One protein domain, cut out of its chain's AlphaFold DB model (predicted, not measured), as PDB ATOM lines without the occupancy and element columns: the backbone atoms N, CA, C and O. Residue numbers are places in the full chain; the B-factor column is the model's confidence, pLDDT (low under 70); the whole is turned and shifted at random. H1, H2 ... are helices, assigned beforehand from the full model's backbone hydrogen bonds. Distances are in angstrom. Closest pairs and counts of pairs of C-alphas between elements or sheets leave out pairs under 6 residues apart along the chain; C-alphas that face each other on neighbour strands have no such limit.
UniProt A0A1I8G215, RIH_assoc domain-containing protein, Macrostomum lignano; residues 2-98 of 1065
ATOM      1  N   HIS A   2     187.274 186.905 186.628       64.12
ATOM      2  CA  HIS A   2     188.415 186.945 187.574       64.12
ATOM      3  C   HIS A   2     189.174 188.287 187.685       64.12
ATOM      4  O   HIS A   2     189.765 188.569 188.722       64.12
ATOM      5  N   LEU A   3     189.165 189.120 186.635       66.00
ATOM      6  CA  LEU A   3     189.752 190.470 186.661       66.00
ATOM      7  C   LEU A   3     188.950 191.449 187.534       66.00
ATOM      8  O   LEU A   3     189.540 192.300 188.191       66.00
ATOM      9  N   PHE A   4     187.624 191.294 187.590       73.56
ATOM     10  CA  PHE A   4     186.757 192.127 188.423       73.56
ATOM     11  C   PHE A   4     186.995 191.859 189.915       73.56
ATOM     12  O   PHE A   4     187.067 192.795 190.705       73.56
ATOM     13  N   ASP A   5     187.228 190.596 190.287       75.12
ATOM     14  CA  ASP A   5     187.522 190.191 191.671       75.12
ATOM     15  C   ASP A   5     188.831 190.807 192.213       75.12
ATOM     16  O   ASP A   5     189.078 190.791 193.416       75.12
ATOM     17  N   ARG A   6     189.682 191.358 191.332       78.75
ATOM     18  CA  ARG A   6     190.937 192.048 191.676       78.75
ATOM     19  C   ARG A   6     190.927 193.541 191.333       78.75
ATOM     20  O   ARG A   6     191.990 194.157 191.318       78.75
ATOM     21  N   LEU A   7     189.758 194.133 191.073       80.25
ATOM     22  CA  LEU A   7     189.634 195.530 190.644       80.25
ATOM     23  C   LEU A   7     190.288 196.517 191.629       80.25
ATOM     24  O   LEU A   7     190.989 197.424 191.196       80.25
ATOM     25  N   GLU A   8     190.142 196.316 192.941       76.62
ATOM     26  CA  GLU A   8     190.777 197.178 193.956       76.62
ATOM     27  C   GLU A   8     192.311 197.106 193.933       76.62
ATOM     28  O   GLU A   8     192.991 198.123 194.089       76.62
ATOM     29  N   ALA A   9     192.864 195.912 193.697       76.88
ATOM     30  CA  ALA A   9     194.304 195.719 193.567       76.88
ATOM     31  C   ALA A   9     194.834 196.371 192.282       76.88
ATOM     32  O   ALA A   9     195.881 197.011 192.312       76.88
ATOM     33  N   LEU A  10     194.081 196.266 191.180       80.31
ATOM     34  CA  LEU A  10     194.409 196.888 189.894       80.31
ATOM     35  C   LEU A  10     194.375 198.421 189.974       80.31
ATOM     36  O   LEU A  10     195.318 199.070 189.537       80.31
ATOM     37  N   LEU A  11     193.349 199.003 190.604       79.75
ATOM     38  CA  LEU A  11     193.221 200.454 190.817       79.75
ATOM     39  C   LEU A  11     194.265 201.034 191.793       79.75
ATOM     40  O   LEU A  11     194.354 202.252 191.944       79.75
ATOM     41  N   SER A  12     195.037 200.176 192.468       77.25
ATOM     42  CA  SER A  12     196.111 200.566 193.389       77.25
ATOM     43  C   SER A  12     197.515 200.434 192.775       77.25
ATOM     44  O   SER A  12     198.499 200.759 193.440       77.25
ATOM     45  N   CYS A  13     197.636 199.964 191.528       76.38
ATOM     46  CA  CYS A  13     198.914 199.860 190.823       76.38
ATOM     47  C   CYS A  13     199.394 201.233 190.318       76.38
ATOM     48  O   CYS A  13     198.656 201.931 189.630       76.38
ATOM     49  N   ALA A  14     200.648 201.588 190.618       69.94
ATOM     50  CA  ALA A  14     201.289 202.832 190.180       69.94
ATOM     51  C   ALA A  14     202.300 202.577 189.043       69.94
ATOM     52  O   ALA A  14     203.043 201.594 189.092       69.94
ATOM     53  N   GLY A  15     202.353 203.472 188.049       69.50
ATOM     54  CA  GLY A  15     203.346 203.492 186.964       69.50
ATOM     55  C   GLY A  15     202.854 203.090 185.564       69.50
ATOM     56  O   GLY A  15     203.639 203.151 184.618       69.50
ATOM     57  N   ALA A  16     201.591 202.676 185.406       78.75
ATOM     58  CA  ALA A  16     200.992 202.306 184.115       78.75
ATOM     59  C   ALA A  16     199.522 202.759 183.994       78.75
ATOM     60  O   ALA A  16     198.677 202.031 183.479       78.75
ATOM     61  N   GLU A  17     199.207 203.956 184.484       80.50
ATOM     62  CA  GLU A  17     197.846 204.458 184.694       80.50
ATOM     63  C   GLU A  17     197.018 204.553 183.399       80.50
ATOM     64  O   GLU A  17     195.896 204.054 183.365       80.50
ATOM     65  N   SER A  18     197.572 205.101 182.307       80.25
ATOM     66  CA  SER A  18     196.864 205.200 181.014       80.25
ATOM     67  C   SER A  18     196.572 203.832 180.391       80.25
ATOM     68  O   SER A  18     195.467 203.572 179.925       80.25
ATOM     69  N   HIS A  19     197.547 202.915 180.418       81.75
ATOM     70  CA  HIS A  19     197.372 201.562 179.876       81.75
ATOM     71  C   HIS A  19     196.411 200.734 180.737       81.75
ATOM     72  O   HIS A  19     195.642 199.934 180.208       81.75
ATOM     73  N   LEU A  20     196.429 200.947 182.056       84.38
ATOM     74  CA  LEU A  20     195.482 200.351 182.991       84.38
ATOM     75  C   LEU A  20     194.055 200.828 182.708       84.38
ATOM     76  O   LEU A  20     193.151 199.999 182.651       84.38
ATOM     77  N   ALA A  21     193.850 202.133 182.516       82.88
ATOM     78  CA  ALA A  21     192.540 202.692 182.199       82.88
ATOM     79  C   ALA A  21     191.977 202.100 180.896       82.88
ATOM     80  O   ALA A  21     190.852 201.611 180.903       82.88
ATOM     81  N   LEU A  22     192.781 202.028 179.828       83.06
ATOM     82  CA  LEU A  22     192.388 201.406 178.555       83.06
ATOM     83  C   LEU A  22     192.077 199.910 178.696       83.06
ATOM     84  O   LEU A  22     191.075 199.430 178.173       83.06
ATOM     85  N   ALA A  23     192.899 199.166 179.440       83.00
ATOM     86  CA  ALA A  23     192.639 197.751 179.693       83.00
ATOM     87  C   ALA A  23     191.339 197.545 180.485       83.00
ATOM     88  O   ALA A  23     190.597 196.605 180.216       83.00
ATOM     89  N   LEU A  24     191.049 198.420 181.453       83.31
ATOM     90  CA  LEU A  24     189.800 198.380 182.206       83.31
ATOM     91  C   LEU A  24     188.598 198.784 181.345       83.31
ATOM     92  O   LEU A  24     187.558 198.150 181.487       83.31
ATOM     93  N   VAL A  25     188.734 199.763 180.441       83.31
ATOM     94  CA  VAL A  25     187.693 200.112 179.455       83.31
ATOM     95  C   VAL A  25     187.278 198.854 178.700       83.31
ATOM     96  O   VAL A  25     186.130 198.444 178.817       83.31
ATOM     97  N   GLU A  26     188.220 198.149 178.070       82.44
ATOM     98  CA  GLU A  26     187.937 196.911 177.323       82.44
ATOM     99  C   GLU A  26     187.320 195.792 178.183       82.44
ATOM    100  O   GLU A  26     186.547 194.975 177.689       82.44
ATOM    101  N   VAL A  27     187.628 195.739 179.485       82.75
ATOM    102  CA  VAL A  27     187.027 194.760 180.412       82.75
ATOM    103  C   VAL A  27     185.551 195.060 180.688       82.75
ATOM    104  O   VAL A  27     184.773 194.122 180.892       82.75
ATOM    105  N   PHE A  28     185.173 196.337 180.746       81.31
ATOM    106  CA  PHE A  28     183.797 196.766 181.009       81.31
ATOM    107  C   PHE A  28     182.968 196.931 179.726       81.31
ATOM    108  O   PHE A  28     181.746 196.761 179.777       81.31
ATOM    109  N   THR A  29     183.598 197.190 178.578       80.94
ATOM    110  CA  THR A  29     182.933 197.283 177.271       80.94
ATOM    111  C   THR A  29     182.188 195.982 176.950       80.94
ATOM    112  O   THR A  29     182.727 194.885 177.070       80.94
ATOM    113  N   GLY A  30     180.906 196.090 176.585       69.00
ATOM    114  CA  GLY A  30     180.058 194.945 176.214       69.00
ATOM    115  C   GLY A  30     179.639 194.010 177.361       69.00
ATOM    116  O   GLY A  30     178.846 193.096 177.150       69.00
ATOM    117  N   ASN A  31     180.091 194.232 178.603       79.81
ATOM    118  CA  ASN A  31     179.828 193.312 179.715       79.81
ATOM    119  C   ASN A  31     178.907 193.910 180.795       79.81
ATOM    120  O   ASN A  31     179.336 194.497 181.796       79.81
ATOM    121  N   LYS A  32     177.595 193.699 180.614       77.88
ATOM    122  CA  LYS A  32     176.540 194.174 181.529       77.88
ATOM    123  C   LYS A  32     176.751 193.709 182.973       77.88
ATOM    124  O   LYS A  32     176.599 194.500 183.905       77.88
ATOM    125  N   ASP A  33     177.089 192.436 183.167       77.88
ATOM    126  CA  ASP A  33     177.169 191.830 184.498       77.88
ATOM    127  C   ASP A  33     178.318 192.413 185.323       77.88
ATOM    128  O   ASP A  33     178.193 192.556 186.542       77.88
ATOM    129  N   THR A  34     179.425 192.796 184.680       79.69
ATOM    130  CA  THR A  34     180.531 193.481 185.360       79.69
ATOM    131  C   THR A  34     180.190 194.926 185.700       79.69
ATOM    132  O   THR A  34     180.467 195.337 186.825       79.69
ATOM    133  N   CYS A  35     179.528 195.675 184.809       80.56
ATOM    134  CA  CYS A  35     179.127 197.063 185.084       80.56
ATOM    135  C   CYS A  35     178.090 197.156 186.218       80.56
ATOM    136  O   CYS A  35     178.156 198.057 187.057       80.56
ATOM    137  N   MET A  36     177.177 196.181 186.309       78.56
ATOM    138  CA  MET A  36     176.185 196.098 187.390       78.56
ATOM    139  C   MET A  36     176.812 195.795 188.759       78.56
ATOM    140  O   MET A  36     176.303 196.268 189.777       78.56
ATOM    141  N   LYS A  37     177.923 195.044 188.796       81.88
ATOM    142  CA  LYS A  37     178.638 194.682 190.033       81.88
ATOM    143  C   LYS A  37     179.506 195.809 190.601       81.88
ATOM    144  O   LYS A  37     179.927 195.711 191.752       81.88
ATOM    145  N   VAL A  38     179.788 196.870 189.837       84.12
ATOM    146  CA  VAL A  38     180.637 197.991 190.283       84.12
ATOM    147  C   VAL A  38     180.046 198.648 191.536       84.12
ATOM    148  O   VAL A  38     178.938 199.177 191.512       84.12
ATOM    149  N   LEU A  39     180.772 198.655 192.652       84.06
ATOM    150  CA  LEU A  39     180.329 199.303 193.888       84.06
ATOM    151  C   LEU A  39     180.581 200.823 193.843       84.06
ATOM    152  O   LEU A  39     181.530 201.258 193.190       84.06
ATOM    153  N   PRO A  40     179.805 201.648 194.578       84.56
ATOM    154  CA  PRO A  40     180.041 203.098 194.649       84.56
ATOM    155  C   PRO A  40     181.454 203.457 195.130       84.56
ATOM    156  O   PRO A  40     182.019 204.462 194.715       84.56
ATOM    157  N   GLN A  41     182.049 202.593 195.957       84.44
ATOM    158  CA  GLN A  41     183.417 202.721 196.467       84.44
ATOM    159  C   GLN A  41     184.458 202.671 195.336       84.44
ATOM    160  O   GLN A  41     185.406 203.453 195.327       84.44
ATOM    161  N   HIS A  42     184.248 201.802 194.340       86.31
ATOM    162  CA  HIS A  42     185.113 201.707 193.164       86.31
ATOM    163  C   HIS A  42     185.005 202.971 192.300       86.31
ATOM    164  O   HIS A  42     186.020 203.487 191.842       86.31
ATOM    165  N   ILE A  43     183.791 203.510 192.133       87.88
ATOM    166  CA  ILE A  43     183.549 204.768 191.408       87.88
ATOM    167  C   ILE A  43     184.241 205.938 192.113       87.88
ATOM    168  O   ILE A  43     184.926 206.725 191.463       87.88
ATOM    169  N   ALA A  44     184.116 206.031 193.441       86.19
ATOM    170  CA  ALA A  44     184.790 207.051 194.239       86.19
ATOM    171  C   ALA A  44     186.317 206.971 194.086       86.19
ATOM    172  O   ALA A  44     186.985 207.990 193.914       86.19
ATOM    173  N   LYS A  45     186.873 205.750 194.081       86.06
ATOM    174  CA  LYS A  45     188.308 205.535 193.880       86.06
ATOM    175  C   LYS A  45     188.757 205.963 192.483       86.06
ATOM    176  O   LYS A  45     189.736 206.696 192.386       86.06
ATOM    177  N   ILE A  46     188.036 205.584 191.427       87.69
ATOM    178  CA  ILE A  46     188.342 206.015 190.051       87.69
ATOM    179  C   ILE A  46     188.252 207.543 189.938       87.69
ATOM    180  O   ILE A  46     189.163 208.164 189.402       87.69
ATOM    181  N   MET A  47     187.230 208.171 190.526       87.44
ATOM    182  CA  MET A  47     187.092 209.632 190.529       87.44
ATOM    183  C   MET A  47     188.238 210.333 191.277       87.44
ATOM    184  O   MET A  47     188.722 211.369 190.830       87.44
ATOM    185  N   SER A  48     188.737 209.749 192.373       85.75
ATOM    186  CA  SER A  48     189.918 210.280 193.067       85.75
ATOM    187  C   SER A  48     191.193 210.206 192.213       85.75
ATOM    188  O   SER A  48     192.026 211.106 192.283       85.75
ATOM    189  N   LEU A  49     191.326 209.175 191.364       84.69
ATOM    190  CA  LEU A  49     192.432 209.061 190.406       84.69
ATOM    191  C   LEU A  49     192.293 210.102 189.284       84.69
ATOM    192  O   LEU A  49     193.287 210.721 188.911       84.69
ATOM    193  N   VAL A  50     191.071 210.366 188.806       85.69
ATOM    194  CA  VAL A  50     190.795 211.455 187.850       85.69
ATOM    195  C   VAL A  50     191.206 212.810 188.434       85.69
ATOM    196  O   VAL A  50     191.893 213.573 187.761       85.69
ATOM    197  N   ALA A  51     190.860 213.093 189.694       84.06
ATOM    198  CA  ALA A  51     191.259 214.331 190.372       84.06
ATOM    199  C   ALA A  51     192.784 214.440 190.574       84.06
ATOM    200  O   ALA A  51     193.347 215.526 190.474       84.06
ATOM    201  N   GLN A  52     193.467 213.320 190.833       84.19
ATOM    202  CA  GLN A  52     194.915 213.290 191.062       84.19
ATOM    203  C   GLN A  52     195.735 213.481 189.775       84.19
ATOM    204  O   GLN A  52     196.755 214.174 189.796       84.19
ATOM    205  N   TYR A  53     195.336 212.836 188.674       82.50
ATOM    206  CA  TYR A  53     196.103 212.832 187.422       82.50
ATOM    207  C   TYR A  53     195.638 213.893 186.412       82.50
ATOM    208  O   TYR A  53     196.449 214.339 185.595       82.50
ATOM    209  N   GLY A  54     194.378 214.337 186.483       81.62
ATOM    210  CA  GLY A  54     193.818 215.399 185.644       81.62
ATOM    211  C   GLY A  54     194.042 215.159 184.146       81.62
ATOM    212  O   GLY A  54     193.849 214.053 183.643       81.62
ATOM    213  N   SER A  55     194.523 216.187 183.437       77.19
ATOM    214  CA  SER A  55     194.784 216.139 181.990       77.19
ATOM    215  C   SER A  55     195.887 215.163 181.562       77.19
ATOM    216  O   SER A  55     196.053 214.939 180.369       77.19
ATOM    217  N   ARG A  56     196.649 214.565 182.491       79.38
ATOM    218  CA  ARG A  56     197.721 213.609 182.150       79.38
ATOM    219  C   ARG A  56     197.196 212.233 181.747       79.38
ATOM    220  O   ARG A  56     197.902 211.531 181.031       79.38
ATOM    221  N   VAL A  57     196.014 211.846 182.237       81.56
ATOM    222  CA  VAL A  57     195.400 210.529 181.988       81.56
ATOM    223  C   VAL A  57     193.892 210.707 181.736       81.56
ATOM    224  O   VAL A  57     193.080 210.425 182.624       81.56
ATOM    225  N   PRO A  58     193.486 211.223 180.557       80.88
ATOM    226  CA  PRO A  58     192.073 211.376 180.206       80.88
ATOM    227  C   PRO A  58     191.342 210.031 180.085       80.88
ATOM    228  O   PRO A  58     190.126 209.990 180.249       80.88
ATOM    229  N   GLU A  59     192.058 208.920 179.890       84.44
ATOM    230  CA  GLU A  59     191.484 207.585 179.682       84.44
ATOM    231  C   GLU A  59     190.678 207.079 180.895       84.44
ATOM    232  O   GLU A  59     189.804 206.221 180.763       84.44
ATOM    233  N   PHE A  60     190.910 207.624 182.097       86.75
ATOM    234  CA  PHE A  60     190.056 207.328 183.254       86.75
ATOM    235  C   PHE A  60     188.635 207.902 183.113       86.75
ATOM    236  O   PHE A  60     187.702 207.347 183.697       86.75
ATOM    237  N   LEU A  61     188.441 208.975 182.338       86.44
ATOM    238  CA  LEU A  61     187.106 209.478 181.996       86.44
ATOM    239  C   LEU A  61     186.402 208.537 181.014       86.44
ATOM    240  O   LEU A  61     185.211 208.281 181.187       86.44
ATOM    241  N   ASP A  62     187.132 207.951 180.063       84.38
ATOM    242  CA  ASP A  62     186.600 206.928 179.150       84.38
ATOM    243  C   ASP A  62     186.180 205.660 179.916       84.38
ATOM    244  O   ASP A  62     185.123 205.075 179.652       84.38
ATOM    245  N   LEU A  63     186.955 205.278 180.940       87.00
ATOM    246  CA  LEU A  63     186.589 204.205 181.869       87.00
ATOM    247  C   LEU A  63     185.283 204.518 182.607       87.00
ATOM    248  O   LEU A  63     184.395 203.668 182.672       87.00
ATOM    249  N   LEU A  64     185.140 205.733 183.144       88.62
ATOM    250  CA  LEU A  64     183.890 206.156 183.780       88.62
ATOM    251  C   LEU A  64     182.725 206.134 182.784       88.62
ATOM    252  O   LEU A  64     181.659 205.637 183.134       88.62
ATOM    253  N   ASN A  65     182.933 206.583 181.546       86.81
ATOM    254  CA  ASN A  65     181.913 206.584 180.496       86.81
ATOM    255  C   ASN A  65     181.406 205.157 180.196       86.81
ATOM    256  O   ASN A  65     180.201 204.903 180.161       86.81
ATOM    257  N   THR A  66     182.327 204.192 180.122       85.31
ATOM    258  CA  THR A  66     182.031 202.762 179.913       85.31
ATOM    259  C   THR A  66     181.298 202.126 181.108       85.31
ATOM    260  O   THR A  66     180.466 201.234 180.950       85.31
ATOM    261  N   ILE A  67     181.563 202.598 182.333       86.88
ATOM    262  CA  ILE A  67     180.882 202.134 183.559       86.88
ATOM    263  C   ILE A  67     179.470 202.731 183.692       86.88
ATOM    264  O   ILE A  67     178.584 202.104 184.288       86.88
ATOM    265  N   VAL A  68     179.251 203.945 183.174       84.88
ATOM    266  CA  VAL A  68     177.945 204.629 183.193       84.88
ATOM    267  C   VAL A  68     176.938 203.917 182.301       84.88
ATOM    268  O   VAL A  68     175.778 203.757 182.695       84.88
ATOM    269  N   LYS A  69     177.368 203.501 181.108       84.00
ATOM    270  CA  LYS A  69     176.483 202.994 180.065       84.00
ATOM    271  C   LYS A  69     177.024 201.712 179.449       84.00
ATOM    272  O   LYS A  69     178.151 201.661 178.973       84.00
ATOM    273  N   VAL A  70     176.168 200.695 179.373       79.69
ATOM    274  CA  VAL A  70     176.481 199.465 178.637       79.69
ATOM    275  C   VAL A  70     176.207 199.708 177.152       79.69
ATOM    276  O   VAL A  70     175.050 199.682 176.732       79.69
ATOM    277  N   GLU A  71     177.258 199.963 176.365       68.12
ATOM    278  CA  GLU A  71     177.143 200.372 174.952       68.12
ATOM    279  C   GLU A  71     176.320 199.409 174.082       68.12
ATOM    280  O   GLU A  71     175.499 199.868 173.289       68.12
ATOM    281  N   GLU A  72     176.484 198.091 174.237       67.50
ATOM    282  CA  GLU A  72     175.782 197.089 173.412       67.50
ATOM    283  C   GLU A  72     174.267 197.043 173.650       67.50
ATOM    284  O   GLU A  72     173.505 196.669 172.757       67.50
ATOM    285  N   LEU A  73     173.825 197.419 174.852       65.75
ATOM    286  CA  LEU A  73     172.418 197.382 175.257       65.75
ATOM    287  C   LEU A  73     171.771 198.770 175.280       65.75
ATOM    288  O   LEU A  73     170.602 198.872 175.642       65.75
ATOM    289  N   ASP A  74     172.530 199.815 174.932       70.62
ATOM    290  CA  ASP A  74     172.117 201.222 175.002       70.62
ATOM    291  C   ASP A  74     171.490 201.582 176.367       70.62
ATOM    292  O   ASP A  74     170.561 202.378 176.460       70.62
ATOM    293  N   LEU A  75     171.982 200.946 177.442       80.12
ATOM    294  CA  LEU A  75     171.357 200.973 178.765       80.12
ATOM    295  C   LEU A  75     172.190 201.815 179.746       80.12
ATOM    296  O   LEU A  75     173.239 201.341 180.207       80.12
ATOM    297  N   PRO A  76     171.739 203.032 180.104       83.31
ATOM    298  CA  PRO A  76     172.350 203.817 181.168       83.31
ATOM    299  C   PRO A  76     172.031 203.233 182.552       83.31
ATOM    300  O   PRO A  76     170.902 202.834 182.851       83.31
ATOM    301  N   LEU A  77     173.034 203.194 183.429       85.62
ATOM    302  CA  LEU A  77     172.902 202.679 184.789       85.62
ATOM    303  C   LEU A  77     172.665 203.828 185.780       85.62
ATOM    304  O   LEU A  77     173.620 204.423 186.278       85.62
ATOM    305  N   LYS A  78     171.396 204.086 186.136       83.50
ATOM    306  CA  LYS A  78     170.975 205.210 187.010       83.50
ATOM    307  C   LYS A  78     171.801 205.361 188.294       83.50
ATOM    308  O   LYS A  78     172.267 206.451 188.607       83.50
ATOM    309  N   ARG A  79     172.068 204.254 189.000       85.81
ATOM    310  CA  ARG A  79     172.909 204.257 190.212       85.81
ATOM    311  C   ARG A  79     174.322 204.778 189.932       85.81
ATOM    312  O   ARG A  79     174.846 205.577 190.701       85.81
ATOM    313  N   ASN A  80     174.947 204.312 188.850       88.44
ATOM    314  CA  ASN A  80     176.309 204.710 188.499       88.44
ATOM    315  C   ASN A  80     176.335 206.175 188.040       88.44
ATOM    316  O   ASN A  80     177.227 206.905 188.463       88.44
ATOM    317  N   GLN A  81     175.336 206.615 187.266       88.75
ATOM    318  CA  GLN A  81     175.164 208.013 186.849       88.75
ATOM    319  C   GLN A  81     175.093 208.965 188.054       88.75
ATOM    320  O   GLN A  81     175.842 209.939 188.127       88.75
ATOM    321  N   GLU A  82     174.247 208.655 189.039       85.94
ATOM    322  CA  GLU A  82     174.094 209.469 190.250       85.94
ATOM    323  C   GLU A  82     175.359 209.480 191.115       85.94
ATOM    324  O   GLU A  82     175.765 210.543 191.596       85.94
ATOM    325  N   CYS A  83     176.013 208.325 191.294       87.06
ATOM    326  CA  CYS A  83     177.277 208.239 192.026       87.06
ATOM    327  C   CYS A  83     178.371 209.072 191.349       87.06
ATOM    328  O   CYS A  83     179.016 209.880 192.016       87.06
ATOM    329  N   ILE A  84     178.555 208.919 190.035       89.25
ATOM    330  CA  ILE A  84     179.569 209.651 189.266       89.25
ATOM    331  C   ILE A  84     179.310 211.147 189.340       89.25
ATOM    332  O   ILE A  84     180.220 211.895 189.685       89.25
ATOM    333  N   MET A  85     178.068 211.584 189.120       88.38
ATOM    334  CA  MET A  85     177.736 213.005 189.180       88.38
ATOM    335  C   MET A  85     177.917 213.584 190.590       88.38
ATOM    336  O   MET A  85     178.335 214.728 190.750       88.38
ATOM    337  N   THR A  86     177.643 212.801 191.634       87.25
ATOM    338  CA  THR A  86     177.860 213.229 193.024       87.25
ATOM    339  C   THR A  86     179.346 213.400 193.336       87.25
ATOM    340  O   THR A  86     179.736 214.450 193.845       87.25
ATOM    341  N   TYR A  87     180.191 212.421 192.993       87.25
ATOM    342  CA  TYR A  87     181.636 212.507 193.237       87.25
ATOM    343  C   TYR A  87     182.331 213.542 192.343       87.25
ATOM    344  O   TYR A  87     183.246 214.224 192.800       87.25
ATOM    345  N   LEU A  88     181.866 213.728 191.107       86.44
ATOM    346  CA  LEU A  88     182.371 214.761 190.201       86.44
ATOM    347  C   LEU A  88     182.090 216.170 190.745       86.44
ATOM    348  O   LEU A  88     182.955 217.036 190.685       86.44
ATOM    349  N   MET A  89     180.915 216.390 191.347       84.06
ATOM    350  CA  MET A  89     180.601 217.657 192.022       84.06
ATOM    351  C   MET A  89     181.416 217.859 193.311       84.06
ATOM    352  O   MET A  89     181.771 218.993 193.624       84.06
ATOM    353  N   GLN A  90     181.748 216.790 194.045       84.94
ATOM    354  CA  GLN A  90     182.605 216.867 195.240       84.94
ATOM    355  C   GLN A  90     184.057 217.231 194.899       84.94
ATOM    356  O   GLN A  90     184.669 218.022 195.611       84.94
ATOM    357  N   HIS A  91     184.585 216.707 193.790       81.31
ATOM    358  CA  HIS A  91     185.930 217.001 193.283       81.31
ATOM    359  C   HIS A  91     185.948 218.116 192.220       81.31
ATOM    360  O   HIS A  91     186.906 218.236 191.454       81.31
ATOM    361  N   ARG A  92     184.902 218.957 192.153       79.50
ATOM    362  CA  ARG A  92     184.742 219.962 191.089       79.50
ATOM    363  C   ARG A  92     185.927 220.925 190.993       79.50
ATOM    364  O   ARG A  92     186.340 221.236 189.885       79.50
ATOM    365  N   ALA A  93     186.481 221.364 192.123       74.88
ATOM    366  CA  ALA A  93     187.598 222.312 192.143       74.88
ATOM    367  C   ALA A  93     188.859 221.777 191.434       74.88
ATOM    368  O   ALA A  93     189.581 222.554 190.814       74.88
ATOM    369  N   ASP A  94     189.077 220.461 191.484       74.69
ATOM    370  CA  ASP A  94     190.258 219.807 190.918       74.69
ATOM    371  C   ASP A  94     190.010 219.321 189.476       74.69
ATOM    372  O   ASP A  94     190.899 219.383 188.631       74.69
ATOM    373  N   ILE A  95     188.787 218.871 189.165       73.56
ATOM    374  CA  ILE A  95     188.432 218.260 187.869       73.56
ATOM    375  C   ILE A  95     187.912 219.299 186.860       73.56
ATOM    376  O   ILE A  95     188.240 219.245 185.675       73.56
ATOM    377  N   ALA A  96     187.111 220.270 187.307       67.12
ATOM    378  CA  ALA A  96     186.443 221.238 186.433       67.12
ATOM    379  C   ALA A  96     187.273 222.505 186.164       67.12
ATOM    380  O   ALA A  96     186.788 223.417 185.498       67.12
ATOM    381  N   GLN A  97     188.543 222.561 186.584       68.88
ATOM    382  CA  GLN A  97     189.420 223.712 186.333       68.88
ATOM    383  C   GLN A  97     189.559 224.042 184.832       68.88
ATOM    384  O   GLN A  97     189.823 225.185 184.471       68.88
ATOM    385  N   CYS A  98     189.379 223.064 183.940       66.50
ATOM    386  CA  CYS A  98     189.334 223.278 182.491       66.50
ATOM    387  C   CYS A  98     187.987 223.858 181.996       66.50
ATOM    388  O   CYS A  98     187.969 224.640 181.043       66.50
TER     389      CYS A  98
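What this domain is: This is residues 2 to 98 of the 1065 residues of the protein "RIH_assoc domain-containing protein" of Macrostomum lignano (UniProt A0A1I8G215). The helical hairpin of H4 and H5 makes the core of a compact all-helix body, with H2 packed along the side of H5 and H6 slanting past both H4 and H5. Short H7 sits by H4 at one end, short H3 lies at the opposite end, and H1 is only loosely joined to the rest near H2, H3 and H4. The printed part has 97 residues with seven named helices, H1 to H7 in chain order, and no named strand. The radius of gyration of the C-alphas is 12.6 A, and the rounded outline spans 33 by 28 by 20 A.

How they stand to each other: H4, residues 40 to 56, is the longest helix, with a kink of 44 degrees near residue 50. With residues 43 to 50 alone it touches H5, residues 59 to 68, opposite ways at a shallow tilt of 29 degrees; the closest C-alphas, of Val 50 and Phe 60, are 6.2 A apart. H2, residues 17 to 28, touches H5 the same way at a shallow tilt of 21 degrees, closest at the C-alphas of Val 25 and Leu 63, 4.9 A. H6, residues 78 to 90, touches residues 40 to 47 of H4 at a steep tilt of 49 degrees, closest at the C-alphas of Ala 44 and Tyr 87, 6.4 A. H5 and H6 are a hairpin too, closest at the C-alphas of Val 68 and Asn 80, 5.6 A. H7, residues 92 to 98, touches residues 50 to 54 of H4 at 38 degrees, only just steep, with the C-alphas of Ala 51 and Ile 95 closest, 5.4 A. H3, residues 32 to 37, is close to but not clearly touching H5; their closest C-alphas, of Cys 35 and Ile 67, are 5.6 A apart. H1, residues 4 to 10, touches no helix; its closest C-alpha to H2 is that of Leu 10, 7.8 A from that of Leu 20. Every O i to N i+4 pair is within hydrogen-bond range in H2, H3, H5 and H6, against 11 of 13 in H4, 1 of 3 in H1, where 3 of 4 O i to N i+3 pairs are, and 1 of 3 in H7, where 1 of 4 are.

Where its parts are: H1 begins at C-alpha 4 (186.757, 192.127, 188.423). From first to last C-alpha H2 is 16.4 A long, H4 24.1 A, H5 14.3 A and H6 18.4 A. H4 begins at C-alpha 40 (180.041, 203.098, 194.649), and H7 ends at C-alpha 98 (189.334, 223.278, 182.491).

The domain as a whole: The C-alphas of His 2 and Gln 97 are the farthest apart, 36.8 A. The printed part has no cut, and no link is long. The mean pLDDT of the printed part is 80.9; residues 2 to 3, 14 to 15, 30, 71 to 73 and 96 to 98 are under 70.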